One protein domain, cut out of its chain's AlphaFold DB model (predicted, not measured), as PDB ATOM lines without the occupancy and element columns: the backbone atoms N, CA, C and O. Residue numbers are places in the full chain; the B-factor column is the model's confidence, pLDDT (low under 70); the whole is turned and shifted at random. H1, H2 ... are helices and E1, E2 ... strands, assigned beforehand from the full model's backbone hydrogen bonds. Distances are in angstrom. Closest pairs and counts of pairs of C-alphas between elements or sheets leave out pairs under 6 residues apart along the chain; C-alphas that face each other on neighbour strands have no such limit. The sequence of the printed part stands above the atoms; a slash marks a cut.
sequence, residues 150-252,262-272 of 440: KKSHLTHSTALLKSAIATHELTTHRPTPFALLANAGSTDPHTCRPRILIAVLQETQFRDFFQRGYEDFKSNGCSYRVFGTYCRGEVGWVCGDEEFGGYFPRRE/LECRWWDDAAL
ATOM      1  N   LYS A 150     -16.606  19.526 -10.030       60.22
ATOM      2  CA  LYS A 150     -15.636  20.486  -9.458       60.22
ATOM      3  C   LYS A 150     -16.060  20.967  -8.065       60.22
ATOM      4  O   LYS A 150     -15.274  20.836  -7.120       60.22
ATOM      5  N   LYS A 151     -17.325  21.367  -7.899       62.34
ATOM      6  CA  LYS A 151     -17.911  21.751  -6.599       62.34
ATOM      7  C   LYS A 151     -17.822  20.612  -5.578       62.34
ATOM      8  O   LYS A 151     -17.484  20.828  -4.409       62.34
ATOM      9  N   SER A 152     -18.024  19.364  -6.015       69.81
ATOM     10  CA  SER A 152     -17.872  18.183  -5.149       69.81
ATOM     11  C   SER A 152     -16.431  17.985  -4.650       69.81
ATOM     12  O   SER A 152     -16.217  17.565  -3.510       69.81
ATOM     13  N   HIS A 153     -15.432  18.337  -5.466       74.25
ATOM     14  CA  HIS A 153     -14.020  18.165  -5.137       74.25
ATOM     15  C   HIS A 153     -13.537  19.174  -4.087       74.25
ATOM     16  O   HIS A 153     -12.874  18.774  -3.121       74.25
ATOM     17  N   LEU A 154     -13.899  20.456  -4.223       76.12
ATOM     18  CA  LEU A 154     -13.589  21.464  -3.205       76.12
ATOM     19  C   LEU A 154     -14.291  21.134  -1.881       76.12
ATOM     20  O   LEU A 154     -13.676  21.199  -0.813       76.12
ATOM     21  N   THR A 155     -15.549  20.696  -1.945       79.06
ATOM     22  CA  THR A 155     -16.328  20.297  -0.762       79.06
ATOM     23  C   THR A 155     -15.682  19.114  -0.036       79.06
ATOM     24  O   THR A 155     -15.460  19.168   1.177       79.06
ATOM     25  N   HIS A 156     -15.293  18.069  -0.772       81.06
ATOM     26  CA  HIS A 156     -14.584  16.919  -0.209       81.06
ATOM     27  C   HIS A 156     -13.241  17.323   0.422       81.06
ATOM     28  O   HIS A 156     -12.926  16.928   1.546       81.06
ATOM     29  N   SER A 157     -12.477  18.177  -0.263       80.25
ATOM     30  CA  SER A 157     -11.198  18.704   0.226       80.25
ATOM     31  C   SER A 157     -11.362  19.534   1.500       80.25
ATOM     32  O   SER A 157     -10.565  19.421   2.431       80.25
ATOM     33  N   THR A 158     -12.436  20.321   1.573       82.69
ATOM     34  CA  THR A 158     -12.810  21.102   2.756       82.69
ATOM     35  C   THR A 158     -13.108  20.190   3.945       82.69
ATOM     36  O   THR A 158     -12.635  20.449   5.053       82.69
ATOM     37  N   ALA A 159     -13.838  19.092   3.734       82.75
ATOM     38  CA  ALA A 159     -14.122  18.115   4.784       82.75
ATOM     39  C   ALA A 159     -12.843  17.431   5.303       82.75
ATOM     40  O   ALA A 159     -12.652  17.317   6.517       82.75
ATOM     41  N   LEU A 160     -11.929  17.046   4.401       83.69
ATOM     42  CA  LEU A 160     -10.626  16.484   4.770       83.69
ATOM     43  C   LEU A 160      -9.787  17.472   5.589       83.69
ATOM     44  O   LEU A 160      -9.201  17.084   6.599       83.69
ATOM     45  N   LEU A 161      -9.763  18.747   5.194       85.50
ATOM     46  CA  LEU A 161      -9.062  19.800   5.932       85.50
ATOM     47  C   LEU A 161      -9.643  19.996   7.332       85.50
ATOM     48  O   LEU A 161      -8.890  19.997   8.305       85.50
ATOM     49  N   LYS A 162     -10.972  20.096   7.458       85.88
ATOM     50  CA  LYS A 162     -11.640  20.226   8.762       85.88
ATOM     51  C   LYS A 162     -11.337  19.031   9.673       85.88
ATOM     52  O   LYS A 162     -11.009  19.223  10.842       85.88
ATOM     53  N   SER A 163     -11.369  17.810   9.136       85.62
ATOM     54  CA  SER A 163     -11.011  16.594   9.881       85.62
ATOM     55  C   SER A 163      -9.538  16.580  10.313       85.62
ATOM     56  O   SER A 163      -9.221  16.240  11.458       85.62
ATOM     57  N   ALA A 164      -8.626  16.999   9.429       86.94
ATOM     58  CA  ALA A 164      -7.204  17.094   9.737       86.94
ATOM     59  C   ALA A 164      -6.928  18.122  10.846       86.94
ATOM     60  O   ALA A 164      -6.146  17.833  11.753       86.94
ATOM     61  N   ILE A 165      -7.601  19.279  10.816       87.06
ATOM     62  CA  ILE A 165      -7.520  20.308  11.863       87.06
ATOM     63  C   ILE A 165      -8.046  19.778  13.190       87.06
ATOM     64  O   ILE A 165      -7.308  19.815  14.170       87.06
ATOM     65  N   ALA A 166      -9.234  19.173  13.219       86.44
ATOM     66  CA  ALA A 166      -9.767  18.576  14.442       86.44
ATOM     67  C   ALA A 166      -8.804  17.527  15.038       86.44
ATOM     68  O   ALA A 166      -8.549  17.502  16.242       86.44
ATOM     69  N   THR A 167      -8.192  16.695  14.188       86.75
ATOM     70  CA  THR A 167      -7.196  15.702  14.620       86.75
ATOM     71  C   THR A 167      -5.933  16.363  15.183       86.75
ATOM     72  O   THR A 167      -5.379  15.898  16.182       86.75
ATOM     73  N   HIS A 168      -5.470  17.455  14.572       85.06
ATOM     74  CA  HIS A 168      -4.320  18.218  15.051       85.06
ATOM     75  C   HIS A 168      -4.595  18.889  16.399       85.06
ATOM     76  O   HIS A 168      -3.758  18.797  17.298       85.06
ATOM     77  N   GLU A 169      -5.765  19.500  16.577       86.75
ATOM     78  CA  GLU A 169      -6.181  20.114  17.842       86.75
ATOM     79  C   GLU A 169      -6.264  19.079  18.968       86.75
ATOM     80  O   GLU A 169      -5.745  19.306  20.061       86.75
ATOM     81  N   LEU A 170      -6.820  17.897  18.678       86.81
ATOM     82  CA  LEU A 170      -6.851  16.773  19.614       86.81
ATOM     83  C   LEU A 170      -5.443  16.274  19.970       86.81
ATOM     84  O   LEU A 170      -5.178  15.960  21.127       86.81
ATOM     85  N   THR A 171      -4.535  16.213  18.992       84.69
ATOM     86  CA  THR A 171      -3.172  15.688  19.186       84.69
ATOM     87  C   THR A 171      -2.266  16.668  19.930       84.69
ATOM     88  O   THR A 171      -1.417  16.260  20.721       84.69
ATOM     89  N   THR A 172      -2.407  17.965  19.659       81.06
ATOM     90  CA  THR A 172      -1.554  19.017  20.230       81.06
ATOM     91  C   THR A 172      -2.152  19.669  21.473       81.06
ATOM     92  O   THR A 172      -1.434  20.377  22.180       81.06
ATOM     93  N   HIS A 173      -3.436  19.419  21.760       81.56
ATOM     94  CA  HIS A 173      -4.225  20.099  22.790       81.56
ATOM     95  C   HIS A 173      -4.209  21.631  22.650       81.56
ATOM     96  O   HIS A 173      -4.297  22.354  23.644       81.56
ATOM     97  N   ARG A 174      -4.064  22.135  21.418       78.25
ATOM     98  CA  ARG A 174      -4.055  23.566  21.096       78.25
ATOM     99  C   ARG A 174      -5.176  23.866  20.109       78.25
ATOM    100  O   ARG A 174      -5.244  23.182  19.090       78.25
ATOM    101  N   PRO A 175      -6.031  24.868  20.375       81.31
ATOM    102  CA  PRO A 175      -6.999  25.312  19.385       81.31
ATOM    103  C   PRO A 175      -6.274  25.959  18.199       81.31
ATOM    104  O   PRO A 175      -5.234  26.599  18.375       81.31
ATOM    105  N   THR A 176      -6.853  25.834  17.009       82.25
ATOM    106  CA  THR A 176      -6.369  26.444  15.765       82.25
ATOM    107  C   THR A 176      -7.316  27.581  15.367       82.25
ATOM    108  O   THR A 176      -8.102  27.436  14.438       82.25
ATOM    109  N   PRO A 177      -7.313  28.733  16.064       77.12
ATOM    110  CA  PRO A 177      -8.303  29.779  15.809       77.12
ATOM    111  C   PRO A 177      -8.133  30.437  14.431       77.12
ATOM    112  O   PRO A 177      -9.130  30.814  13.817       77.12
ATOM    113  N   PHE A 178      -6.888  30.551  13.952       82.81
ATOM    114  CA  PHE A 178      -6.534  31.188  12.686       82.81
ATOM    115  C   PHE A 178      -5.408  30.416  11.990       82.81
ATOM    116  O   PHE A 178      -4.358  30.162  12.589       82.81
ATOM    117  N   ALA A 179      -5.595  30.072  10.715       87.12
ATOM    118  CA  ALA A 179      -4.538  29.486   9.900       87.12
ATOM    119  C   ALA A 179      -4.603  29.918   8.429       87.12
ATOM    120  O   ALA A 179      -5.678  30.079   7.855       87.12
ATOM    121  N   LEU A 180      -3.438  30.076   7.801       88.06
ATOM    122  CA  LEU A 180      -3.319  30.254   6.354       88.06
ATOM    123  C   LEU A 180      -3.212  28.888   5.675       88.06
ATOM    124  O   LEU A 180      -2.452  28.028   6.125       88.06
ATOM    125  N   LEU A 181      -3.940  28.712   4.574       88.44
ATOM    126  CA  LEU A 181      -3.861  27.535   3.716       88.44
ATOM    127  C   LEU A 181      -3.025  27.893   2.489       88.44
ATOM    128  O   LEU A 181      -3.405  28.749   1.687       88.44
ATOM    129  N   ALA A 182      -1.859  27.266   2.369       87.88
ATOM    130  CA  ALA A 182      -0.890  27.587   1.335       87.88
ATOM    131  C   ALA A 182      -0.401  26.345   0.590       87.88
ATOM    132  O   ALA A 182      -0.413  25.225   1.104       87.88
ATOM    133  N   ASN A 183       0.046  26.542  -0.650       84.69
ATOM    134  CA  ASN A 183       0.559  25.454  -1.469       84.69
ATOM    135  C   ASN A 183       1.958  25.091  -0.978       84.69
ATOM    136  O   ASN A 183       2.882  25.898  -1.070       84.69
ATOM    137  N   ALA A 184       2.117  23.871  -0.461       79.06
ATOM    138  CA  ALA A 184       3.397  23.390   0.051       79.06
ATOM    139  C   ALA A 184       4.381  22.978  -1.065       79.06
ATOM    140  O   ALA A 184       5.477  22.497  -0.767       79.06
ATOM    141  N   GLY A 185       4.006  23.162  -2.334       72.50
ATOM    142  CA  GLY A 185       4.825  22.865  -3.501       72.50
ATOM    143  C   GLY A 185       4.624  21.443  -4.019       72.50
ATOM    144  O   GLY A 185       3.535  20.879  -3.930       72.50
ATOM    145  N   SER A 186       5.679  20.876  -4.615       62.91
ATOM    146  CA  SER A 186       5.602  19.601  -5.335       62.91
ATOM    147  C   SER A 186       5.024  18.472  -4.480       62.91
ATOM    148  O   SER A 186       5.292  18.382  -3.274       62.91
ATOM    149  N   THR A 187       4.297  17.574  -5.147       66.56
ATOM    150  CA  THR A 187       3.746  16.346  -4.570       66.56
ATOM    151  C   THR A 187       4.792  15.573  -3.773       66.56
ATOM    152  O   THR A 187       6.001  15.664  -4.016       66.56
ATOM    153  N   ASP A 188       4.337  14.814  -2.779       62.22
ATOM    154  CA  ASP A 188       5.239  13.977  -2.001       62.22
ATOM    155  C   ASP A 188       6.016  13.004  -2.895       62.22
ATOM    156  O   ASP A 188       5.387  12.221  -3.601       62.22
ATOM    157  N   PRO A 189       7.357  12.958  -2.826       60.22
ATOM    158  CA  PRO A 189       8.131  11.932  -3.521       60.22
ATOM    159  C   PRO A 189       7.714  10.491  -3.176       60.22
ATOM    160  O   PRO A 189       7.956   9.577  -3.959       60.22
ATOM    161  N   HIS A 190       7.127  10.270  -1.996       60.03
ATOM    162  CA  HIS A 190       6.764   8.950  -1.483       60.03
ATOM    163  C   HIS A 190       5.293   8.596  -1.683       60.03
ATOM    164  O   HIS A 190       4.981   7.443  -1.976       60.03
ATOM    165  N   THR A 191       4.393   9.560  -1.493       64.38
ATOM    166  CA  THR A 191       2.943   9.326  -1.589       64.38
ATOM    167  C   THR A 191       2.356   9.845  -2.900       64.38
ATOM    168  O   THR A 191       1.226   9.503  -3.238       64.38
ATOM    169  N   CYS A 192       3.114  10.647  -3.656       66.19
ATOM    170  CA  CYS A 192       2.669  11.397  -4.832       66.19
ATOM    171  C   CYS A 192       1.399  12.224  -4.578       66.19
ATOM    172  O   CYS A 192       0.703  12.581  -5.528       66.19
ATOM    173  N   ARG A 193       1.090  12.523  -3.309       70.12
ATOM    174  CA  ARG A 193      -0.077  13.311  -2.916       70.12
ATOM    175  C   ARG A 193       0.257  14.795  -2.976       70.12
ATOM    176  O   ARG A 193       1.387  15.174  -2.639       70.12
ATOM    177  N   PRO A 194      -0.687  15.638  -3.410       75.00
ATOM    178  CA  PRO A 194      -0.502  17.070  -3.339       75.00
ATOM    179  C   PRO A 194      -0.617  17.529  -1.878       75.00
ATOM    180  O   PRO A 194      -1.319  16.921  -1.062       75.00
ATOM    181  N   ARG A 195       0.156  18.562  -1.529       80.62
ATOM    182  CA  ARG A 195       0.414  18.949  -0.139       80.62
ATOM    183  C   ARG A 195      -0.106  20.348   0.155       80.62
ATOM    184  O   ARG A 195       0.263  21.305  -0.523       80.62
ATOM    185  N   ILE A 196      -0.886  20.460   1.223       87.06
ATOM    186  CA  ILE A 196      -1.335  21.738   1.773       87.06
ATOM    187  C   ILE A 196      -0.497  22.056   3.004       87.06
ATOM    188  O   ILE A 196      -0.353  21.224   3.899       87.06
ATOM    189  N   LEU A 197       0.054  23.264   3.049       87.69
ATOM    190  CA  LEU A 197       0.636  23.841   4.249       87.69
ATOM    191  C   LEU A 197      -0.469  24.562   5.025       87.69
ATOM    192  O   LEU A 197      -1.085  25.488   4.503       87.69
ATOM    193  N   ILE A 198      -0.685  24.151   6.268       89.81
ATOM    194  CA  ILE A 198      -1.575  24.798   7.228       89.81
ATOM    195  C   ILE A 198      -0.688  25.561   8.208       89.81
ATOM    196  O   ILE A 198      -0.056  24.962   9.082       89.81
ATOM    197  N   ALA A 199      -0.596  26.875   8.017       88.12
ATOM    198  CA  ALA A 199       0.194  27.758   8.864       88.12
ATOM    199  C   ALA A 199      -0.680  28.381   9.949       88.12
ATOM    200  O   ALA A 199      -1.424  29.319   9.681       88.12
ATOM    201  N   VAL A 200      -0.584  27.846  11.164       87.69
ATOM    202  CA  VAL A 200      -1.268  28.335  12.361       87.69
ATOM    203  C   VAL A 200      -0.585  29.617  12.823       87.69
ATOM    204  O   VAL A 200       0.605  29.616  13.144       87.69
ATOM    205  N   LEU A 201      -1.344  30.712  12.828       83.62
ATOM    206  CA  LEU A 201      -0.856  32.048  13.158       83.62
ATOM    207  C   LEU A 201      -1.627  32.634  14.338       83.62
ATOM    208  O   LEU A 201      -2.770  32.267  14.613       83.62
ATOM    209  N   GLN A 202      -1.012  33.604  15.011       82.00
ATOM    210  CA  GLN A 202      -1.741  34.456  15.946       82.00
ATOM    211  C   GLN A 202      -2.691  35.393  15.190       82.00
ATOM    212  O   GLN A 202      -2.415  35.778  14.055       82.00
ATOM    213  N   GLU A 203      -3.773  35.824  15.840       78.06
ATOM    214  CA  GLU A 203      -4.761  36.731  15.239       78.06
ATOM    215  C   GLU A 203      -4.127  38.015  14.684       78.06
ATOM    216  O   GLU A 203      -4.485  38.475  13.603       78.06
ATOM    217  N   THR A 204      -3.153  38.578  15.399       76.62
ATOM    218  CA  THR A 204      -2.424  39.782  14.979       76.62
ATOM    219  C   THR A 204      -1.627  39.538  13.701       76.62
ATOM    220  O   THR A 204      -1.778  40.282  12.741       76.62
ATOM    221  N   GLN A 205      -0.842  38.460  13.648       79.75
ATOM    222  CA  GLN A 205      -0.058  38.074  12.470       79.75
ATOM    223  C   GLN A 205      -0.956  37.743  11.275       79.75
ATOM    224  O   GLN A 205      -0.650  38.114  10.142       79.75
ATOM    225  N   PHE A 206      -2.069  37.057  11.533       77.44
ATOM    226  CA  PHE A 206      -3.063  36.718  10.530       77.44
ATOM    227  C   PHE A 206      -3.673  37.995   9.935       77.44
ATOM    228  O   PHE A 206      -3.661  38.173   8.721       77.44
ATOM    229  N   ARG A 207      -4.124  38.936  10.774       72.38
ATOM    230  CA  ARG A 207      -4.647  40.235  10.322       72.38
ATOM    231  C   ARG A 207      -3.590  41.054   9.579       72.38
ATOM    232  O   ARG A 207      -3.902  41.620   8.536       72.38
ATOM    233  N   ASP A 208      -2.355  41.092  10.067       75.50
ATOM    234  CA  ASP A 208      -1.258  41.850   9.456       75.50
ATOM    235  C   ASP A 208      -0.872  41.316   8.072       75.50
ATOM    236  O   ASP A 208      -0.647  42.107   7.151       75.50
ATOM    237  N   PHE A 209      -0.815  39.987   7.904       74.50
ATOM    238  CA  PHE A 209      -0.565  39.332   6.612       74.50
ATOM    239  C   PHE A 209      -1.515  39.869   5.535       74.50
ATOM    240  O   PHE A 209      -1.138  40.176   4.402       74.50
ATOM    241  N   PHE A 210      -2.751  40.051   5.962       67.44
ATOM    242  CA  PHE A 210      -3.878  40.400   5.143       67.44
ATOM    243  C   PHE A 210      -4.048  41.907   4.920       67.44
ATOM    244  O   PHE A 210      -4.291  42.334   3.791       67.44
ATOM    245  N   GLN A 211      -3.814  42.732   5.940       64.38
ATOM    246  CA  GLN A 211      -3.764  44.191   5.796       64.38
ATOM    247  C   GLN A 211      -2.683  44.636   4.810       64.38
ATOM    248  O   GLN A 211      -2.870  45.603   4.079       64.38
ATOM    249  N   ARG A 212      -1.564  43.909   4.760       65.94
ATOM    250  CA  ARG A 212      -0.472  44.162   3.811       65.94
ATOM    251  C   ARG A 212      -0.752  43.618   2.411       65.94
ATOM    252  O   ARG A 212       0.030  43.876   1.498       65.94
ATOM    253  N   GLY A 213      -1.837  42.860   2.240       60.62
ATOM    254  CA  GLY A 213      -2.201  42.242   0.974       60.62
ATOM    255  C   GLY A 213      -1.144  41.255   0.486       60.62
ATOM    256  O   GLY A 213      -0.835  41.234  -0.703       60.62
ATOM    257  N   TYR A 214      -0.541  40.457   1.364       67.88
ATOM    258  CA  TYR A 214       0.376  39.421   0.903       67.88
ATOM    259  C   TYR A 214      -0.394  38.240   0.305       67.88
ATOM    260  O   TYR A 214      -1.396  37.789   0.844       67.88
ATOM    261  N   GLU A 215       0.077  37.756  -0.844       69.19
ATOM    262  CA  GLU A 215      -0.412  36.522  -1.487       69.19
ATOM    263  C   GLU A 215       0.494  35.331  -1.163       69.19
ATOM    264  O   GLU A 215       0.090  34.177  -1.249       69.19
ATOM    265  N   ASP A 216       1.716  35.631  -0.730       79.94
ATOM    266  CA  ASP A 216       2.767  34.671  -0.462       79.94
ATOM    267  C   ASP A 216       3.153  34.717   1.016       79.94
ATOM    268  O   ASP A 216       3.658  35.723   1.525       79.94
ATOM    269  N   PHE A 217       2.966  33.598   1.706       81.31
ATOM    270  CA  PHE A 217       3.480  33.373   3.045       81.31
ATOM    271  C   PHE A 217       4.948  32.952   2.965       81.31
ATOM    272  O   PHE A 217       5.279  31.922   2.383       81.31
ATOM    273  N   LYS A 218       5.857  33.742   3.544       80.62
ATOM    274  CA  LYS A 218       7.296  33.450   3.521       80.62
ATOM    275  C   LYS A 218       7.744  32.829   4.834       80.62
ATOM    276  O   LYS A 218       7.655  33.465   5.879       80.62
ATOM    277  N   SER A 219       8.283  31.615   4.772       75.69
ATOM    278  CA  SER A 219       8.854  30.928   5.931       75.69
ATOM    279  C   SER A 219      10.000  29.997   5.524       75.69
ATOM    280  O   SER A 219      10.000  29.448   4.426       75.69
ATOM    281  N   ASN A 220      11.011  29.843   6.387       69.75
ATOM    282  CA  ASN A 220      12.233  29.054   6.142       69.75
ATOM    283  C   ASN A 220      12.989  29.391   4.844       69.75
ATOM    284  O   ASN A 220      13.646  28.529   4.265       69.75
ATOM    285  N   GLY A 221      12.885  30.631   4.361       69.56
ATOM    286  CA  GLY A 221      13.461  31.021   3.069       69.56
ATOM    287  C   GLY A 221      12.684  30.510   1.847       69.56
ATOM    288  O   GLY A 221      13.154  30.681   0.726       69.56
ATOM    289  N   CYS A 222      11.500  29.925   2.042       73.62
ATOM    290  CA  CYS A 222      10.564  29.541   0.989       73.62
ATOM    291  C   CYS A 222       9.372  30.509   0.939       73.62
ATOM    292  O   CYS A 222       8.972  31.066   1.962       73.62
ATOM    293  N   SER A 223       8.810  30.697  -0.257       79.06
ATOM    294  CA  SER A 223       7.562  31.433  -0.492       79.06
ATOM    295  C   SER A 223       6.453  30.420  -0.758       79.06
ATOM    296  O   SER A 223       6.604  29.580  -1.645       79.06
ATOM    297  N   TYR A 224       5.375  30.474   0.016       82.44
ATOM    298  CA  TYR A 224       4.211  29.604  -0.111       82.44
ATOM    299  C   TYR A 224       3.019  30.440  -0.559       82.44
ATOM    300  O   TYR A 224       2.585  31.329   0.170       82.44
ATOM    301  N   ARG A 225       2.468  30.148  -1.737       81.50
ATOM    302  CA  ARG A 225       1.293  30.865  -2.236       81.50
ATOM    303  C   ARG A 225       0.064  30.486  -1.416       81.50
ATOM    304  O   ARG A 225      -0.284  29.305  -1.353       81.50
ATOM    305  N   VAL A 226      -0.568  31.475  -0.796       82.00
ATOM    306  CA  VAL A 226      -1.794  31.319  -0.012       82.00
ATOM    307  C   VAL A 226      -2.983  31.248  -0.963       82.00
ATOM    308  O   VAL A 226      -3.110  32.061  -1.876       82.00
ATOM    309  N   PHE A 227      -3.841  30.256  -0.757       78.38
ATOM    310  CA  PHE A 227      -5.040  30.024  -1.566       78.38
ATOM    311  C   PHE A 227      -6.304  29.854  -0.714       78.38
ATOM    312  O   PHE A 227      -7.390  29.649  -1.249       78.38
ATOM    313  N   GLY A 228      -6.187  29.933   0.610       80.94
ATOM    314  CA  GLY A 228      -7.317  29.827   1.518       80.94
ATOM    315  C   GLY A 228      -6.953  30.236   2.937       80.94
ATOM    316  O   GLY A 228      -5.788  30.458   3.279       80.94
ATOM    317  N   THR A 229      -7.970  30.295   3.778       85.12
ATOM    318  CA  THR A 229      -7.879  30.618   5.195       85.12
ATOM    319  C   THR A 229      -8.742  29.679   6.002       85.12
ATOM    320  O   THR A 229      -9.800  29.254   5.550       85.12
ATOM    321  N   TYR A 230      -8.319  29.421   7.227       83.62
ATOM    322  CA  TYR A 230      -9.146  28.815   8.249       83.62
ATOM    323  C   TYR A 230      -9.319  29.805   9.395       83.62
ATOM    324  O   TYR A 230      -8.331  30.297   9.945       83.62
ATOM    325  N   CYS A 231     -10.564  30.110   9.740       79.06
ATOM    326  CA  CYS A 231     -10.909  31.024  10.820       79.06
ATOM    327  C   CYS A 231     -12.107  30.461  11.582       79.06
ATOM    328  O   CYS A 231     -13.143  30.190  10.984       79.06
ATOM    329  N   ARG A 232     -11.973  30.289  12.904       77.06
ATOM    330  CA  ARG A 232     -13.090  29.946  13.809       77.06
ATOM    331  C   ARG A 232     -13.958  28.749  13.366       77.06
ATOM    332  O   ARG A 232     -15.156  28.739  13.614       77.06
ATOM    333  N   GLY A 233     -13.368  27.723  12.747       72.31
ATOM    334  CA  GLY A 233     -14.112  26.535  12.293       72.31
ATOM    335  C   GLY A 233     -14.485  26.535  10.809       72.31
ATOM    336  O   GLY A 233     -14.856  25.490  10.261       72.31
ATOM    337  N   GLU A 234     -14.327  27.668  10.136       76.75
ATOM    338  CA  GLU A 234     -14.696  27.851   8.739       76.75
ATOM    339  C   GLU A 234     -13.469  27.905   7.839       76.75
ATOM    340  O   GLU A 234     -12.412  28.413   8.212       76.75
ATOM    341  N   VAL A 235     -13.619  27.342   6.639       79.12
ATOM    342  CA  VAL A 235     -12.604  27.386   5.589       79.12
ATOM    343  C   VAL A 235     -13.092  28.372   4.539       79.12
ATOM    344  O   VAL A 235     -14.096  28.115   3.881       79.12
ATOM    345  N   GLY A 236     -12.378  29.482   4.399       73.56
ATOM    346  CA  GLY A 236     -12.555  30.434   3.307       73.56
ATOM    347  C   GLY A 236     -11.564  30.126   2.192       73.56
ATOM    348  O   GLY A 236     -10.372  29.956   2.455       73.56
ATOM    349  N   TRP A 237     -12.034  30.047   0.953       74.19
ATOM    350  CA  TRP A 237     -11.186  29.798  -0.212       74.19
ATOM    351  C   TRP A 237     -10.914  31.106  -0.952       74.19
ATOM    352  O   TRP A 237     -11.828  31.871  -1.231       74.19
ATOM    353  N   VAL A 238      -9.638  31.367  -1.238       66.50
ATOM    354  CA  VAL A 238      -9.170  32.532  -2.008       66.50
ATOM    355  C   VAL A 238      -9.119  32.208  -3.501       66.50
ATOM    356  O   VAL A 238      -9.293  33.079  -4.348       66.50
ATOM    357  N   CYS A 239      -8.829  30.952  -3.831       65.94
ATOM    358  CA  CYS A 239      -8.867  30.456  -5.196       65.94
ATOM    359  C   CYS A 239     -10.257  29.880  -5.503       65.94
ATOM    360  O   CYS A 239     -10.826  29.173  -4.671       65.94
ATOM    361  N   GLY A 240     -10.780  30.140  -6.703       59.75
ATOM    362  CA  GLY A 240     -11.980  29.451  -7.189       59.75
ATOM    363  C   GLY A 240     -11.724  27.958  -7.438       59.75
ATOM    364  O   GLY A 240     -10.573  27.515  -7.467       59.75
ATOM    365  N   ASP A 241     -12.789  27.188  -7.671       63.09
ATOM    366  CA  ASP A 241     -12.726  25.730  -7.882       63.09
ATOM    367  C   ASP A 241     -11.750  25.315  -8.993       63.09
ATOM    368  O   ASP A 241     -11.016  24.336  -8.850       63.09
ATOM    369  N   GLU A 242     -11.702  26.073 -10.092       63.75
ATOM    370  CA  GLU A 242     -10.804  25.798 -11.219       63.75
ATOM    371  C   GLU A 242      -9.332  25.989 -10.853       63.75
ATOM    372  O   GLU A 242      -8.481  25.155 -11.168       63.75
ATOM    373  N   GLU A 243      -9.024  27.077 -10.144       66.38
ATOM    374  CA  GLU A 243      -7.673  27.339  -9.659       66.38
ATOM    375  C   GLU A 243      -7.267  26.294  -8.618       66.38
ATOM    376  O   GLU A 243      -6.155  25.764  -8.679       66.38
ATOM    377  N   PHE A 244      -8.182  25.935  -7.710       71.38
ATOM    378  CA  PHE A 244      -7.971  24.870  -6.736       71.38
ATOM    379  C   PHE A 244      -7.665  23.535  -7.424       71.38
ATOM    380  O   PHE A 244      -6.681  22.881  -7.075       71.38
ATOM    381  N   GLY A 245      -8.440  23.161  -8.448       65.56
ATOM    382  CA  GLY A 245      -8.204  21.967  -9.263       65.56
ATOM    383  C   GLY A 245      -6.866  21.996 -10.011       65.56
ATOM    384  O   GLY A 245      -6.225  20.957 -10.162       65.56
ATOM    385  N   GLY A 246      -6.391  23.180 -10.410       65.50
ATOM    386  CA  GLY A 246      -5.058  23.362 -10.988       65.50
ATOM    387  C   GLY A 246      -3.915  23.086 -10.001       65.50
ATOM    388  O   GLY A 246      -2.895  22.511 -10.384       65.50
ATOM    389  N   TYR A 247      -4.075  23.458  -8.726       66.81
ATOM    390  CA  TYR A 247      -3.085  23.171  -7.676       66.81
ATOM    391  C   TYR A 247      -3.179  21.736  -7.146       66.81
ATOM    392  O   TYR A 247      -2.159  21.118  -6.826       66.81
ATOM    393  N   PHE A 248      -4.399  21.215  -7.054       73.62
ATOM    394  CA  PHE A 248      -4.739  19.937  -6.442       73.62
ATOM    395  C   PHE A 248      -5.579  19.116  -7.426       73.62
ATOM    396  O   PHE A 248      -6.788  18.981  -7.240       73.62
ATOM    397  N   PRO A 249      -4.972  18.569  -8.495       68.19
ATOM    398  CA  PRO A 249      -5.724  17.836  -9.502       68.19
ATOM    399  C   PRO A 249      -6.331  16.567  -8.906       68.19
ATOM    400  O   PRO A 249      -5.644  15.771  -8.253       68.19
ATOM    401  N   ARG A 250      -7.622  16.356  -9.176       65.75
ATOM    402  CA  ARG A 250      -8.329  15.129  -8.813       65.75
ATOM    403  C   ARG A 250      -7.702  13.966  -9.576       65.75
ATOM    404  O   ARG A 250      -7.682  13.945 -10.804       65.75
ATOM    405  N   ARG A 251      -7.165  12.982  -8.858       63.94
ATOM    406  CA  ARG A 251      -6.560  11.806  -9.489       63.94
ATOM    407  C   ARG A 251      -7.639  10.768  -9.788       63.94
ATOM    408  O   ARG A 251      -7.865   9.858  -8.996       63.94
ATOM    409  N   GLU A 252      -8.304  10.903 -10.927       51.62
ATOM    410  CA  GLU A 252      -9.192   9.861 -11.446       51.62
ATOM    411  C   GLU A 252      -8.341   8.711 -12.022       51.62
ATOM    412  O   GLU A 252      -7.460   8.925 -12.851       51.62
ATOM    413  N   LEU A 262      -5.539  14.605   0.022       71.25
ATOM    414  CA  LEU A 262      -4.661  15.733   0.333       71.25
ATOM    415  C   LEU A 262      -3.771  15.420   1.546       71.25
ATOM    416  O   LEU A 262      -4.251  14.940   2.573       71.25
ATOM    417  N   GLU A 263      -2.471  15.713   1.458       79.50
ATOM    418  CA  GLU A 263      -1.566  15.639   2.613       79.50
ATOM    419  C   GLU A 263      -1.506  17.010   3.303       79.50
ATOM    420  O   GLU A 263      -1.021  17.986   2.729       79.50
ATOM    421  N   CYS A 264      -1.974  17.084   4.552       84.06
ATOM    422  CA  CYS A 264      -1.903  18.296   5.366       84.06
ATOM    423  C   CYS A 264      -0.579  18.355   6.138       84.06
ATOM    424  O   CYS A 264      -0.238  17.431   6.881       84.06
ATOM    425  N   ARG A 265       0.159  19.456   5.988       85.31
ATOM    426  CA  ARG A 265       1.399  19.740   6.716       85.31
ATOM    427  C   ARG A 265       1.224  20.926   7.633       85.31
ATOM    428  O   ARG A 265       0.701  21.952   7.224       85.31
ATOM    429  N   TRP A 266       1.733  20.787   8.846       85.81
ATOM    430  CA  TRP A 266       1.530  21.761   9.906       85.81
ATOM    431  C   TRP A 266       2.726  22.688  10.035       85.81
ATOM    432  O   TRP A 266       3.876  22.243  10.101       85.81
ATOM    433  N   TRP A 267       2.432  23.978  10.097       82.81
ATOM    434  CA  TRP A 267       3.363  25.015  10.492       82.81
ATOM    435  C   TRP A 267       2.770  25.757  11.685       82.81
ATOM    436  O   TRP A 267       1.802  26.488  11.530       82.81
ATOM    437  N   ASP A 268       3.325  25.542  12.875       78.81
ATOM    438  CA  ASP A 268       2.893  26.208  14.107       78.81
ATOM    439  C   ASP A 268       4.056  27.057  14.635       78.81
ATOM    440  O   ASP A 268       5.063  26.530  15.119       78.81
ATOM    441  N   ASP A 269       3.918  28.379  14.498       69.25
ATOM    442  CA  ASP A 269       4.918  29.359  14.934       69.25
ATOM    443  C   ASP A 269       5.155  29.271  16.452       69.25
ATOM    444  O   ASP A 269       6.297  29.283  16.919       69.25
ATOM    445  N   ALA A 270       4.097  29.048  17.238       65.56
ATOM    446  CA  ALA A 270       4.203  28.907  18.686       65.56
ATOM    447  C   ALA A 270       4.938  27.615  19.078       65.56
ATOM    448  O   ALA A 270       5.788  27.622  19.973       65.56
ATOM    449  N   ALA A 271       4.666  26.501  18.392       67.88
ATOM    450  CA  ALA A 271       5.394  25.253  18.625       67.88
ATOM    451  C   ALA A 271       6.878  25.353  18.230       67.88
ATOM    452  O   ALA A 271       7.734  24.757  18.891       67.88
ATOM    453  N   LEU A 272       7.200  26.110  17.177       67.25
ATOM    454  CA  LEU A 272       8.576  26.349  16.738       67.25
ATOM    455  C   LEU A 272       9.363  27.202  17.732       67.25
ATOM    456  O   LEU A 272      10.489  26.833  18.081       67.25
TER     457      LEU A 272
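AT A GLANCE: This is residues 150 to 252 and 262 to 272 of the 440 residues of an uncharacterized protein of Friedmanniomyces endolithicus (UniProt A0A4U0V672). A strongly twisted sheet of six strands curls round one long helix, H1, while a second helix, H2, packs over strand E1, apart from H1. Two short helices, H3 and H4, only graze the sheet, and its longest strand, E4, bends sharply, pairing with E3 before the bend and with E5 after it. The printed part has 114 residues with four named helices and six named strands, in the order H1 E1 E2 H2 E3 E4 E5 H3 E6 H4, and its class is mixed, helices and strands. The sheet is branched; E2 and E6 are parallel and its other neighbour pairs antiparallel. The whole is compact, with a radius of gyration of the C-alphas of 13.6 A and spans of 40 by 32 by 28 A.

HOW THE PARTS SIT: H1, residues 150 to 172, is on the sheet with its residues 154 to 168; its closest C-alphas to E5, residues 234 to 237, are Thr 158 and Val 235, 6.9 A apart. E1, residues 178 to 183, forms an antiparallel hairpin with E2, residues 195 to 200, with N 180 and O 199 2.9 A apart. On the other side of E1 lies antiparallel E4, residues 222 to 231, with N 179 and O 230 2.9 A apart. H2, residues 203 to 211, lies over E1 at a height over the sheet of 9.1 A, slantwise at 37 degrees on the local plane; their closest C-alphas, Phe 178 and Glu 203, are 6.4 A apart. E3, residues 216 to 219, E4 and E5 make a meander, each strand the antiparallel neighbour of the one before; N 217 and O 224 are 2.8 A apart, as are N 229 and O 236. E4 bends by 74 degrees at residue 227. H3, residues 241 to 247, touches H1's residues 150 to 154 alone, at a steep tilt of 63 degrees, the same way; the closest C-alphas, Lys 150 and Asp 241, are 6.2 A apart. E6, residues 263 to 268, is parallel to E2, with N 198 and O 265 2.8 A apart. H4, residues 269 to 272, only just grazes the sheet, with 5 pairs of C-alphas within 10 A. Every O i to N i+4 pair is within hydrogen-bond range in H1, H2 and H3; H4 is too short for one.

IN THESE COORDINATES: H1 runs 32.9 A from C-alpha 150 at (-15.636, 20.486, -9.458). E1 measures 16.8 A, E2 15.7 A, H2 12.1 A, E4 23.7 A and E6 16.2 A. H4 ends at C-alpha 272, (8.576, 26.349, 16.738).

THE WHOLE: The C-alphas farthest apart, Thr 204 and Glu 252, are 40.5 A apart. Residues 253 to 261 are not printed; C-alphas 252 and 262 are 13.9 A apart across the cut. The link E1 to E2 is long. Mean pLDDT of the printed part is 76.0, with 35 residues under 70, among them 186 to 192 and 269 to 272.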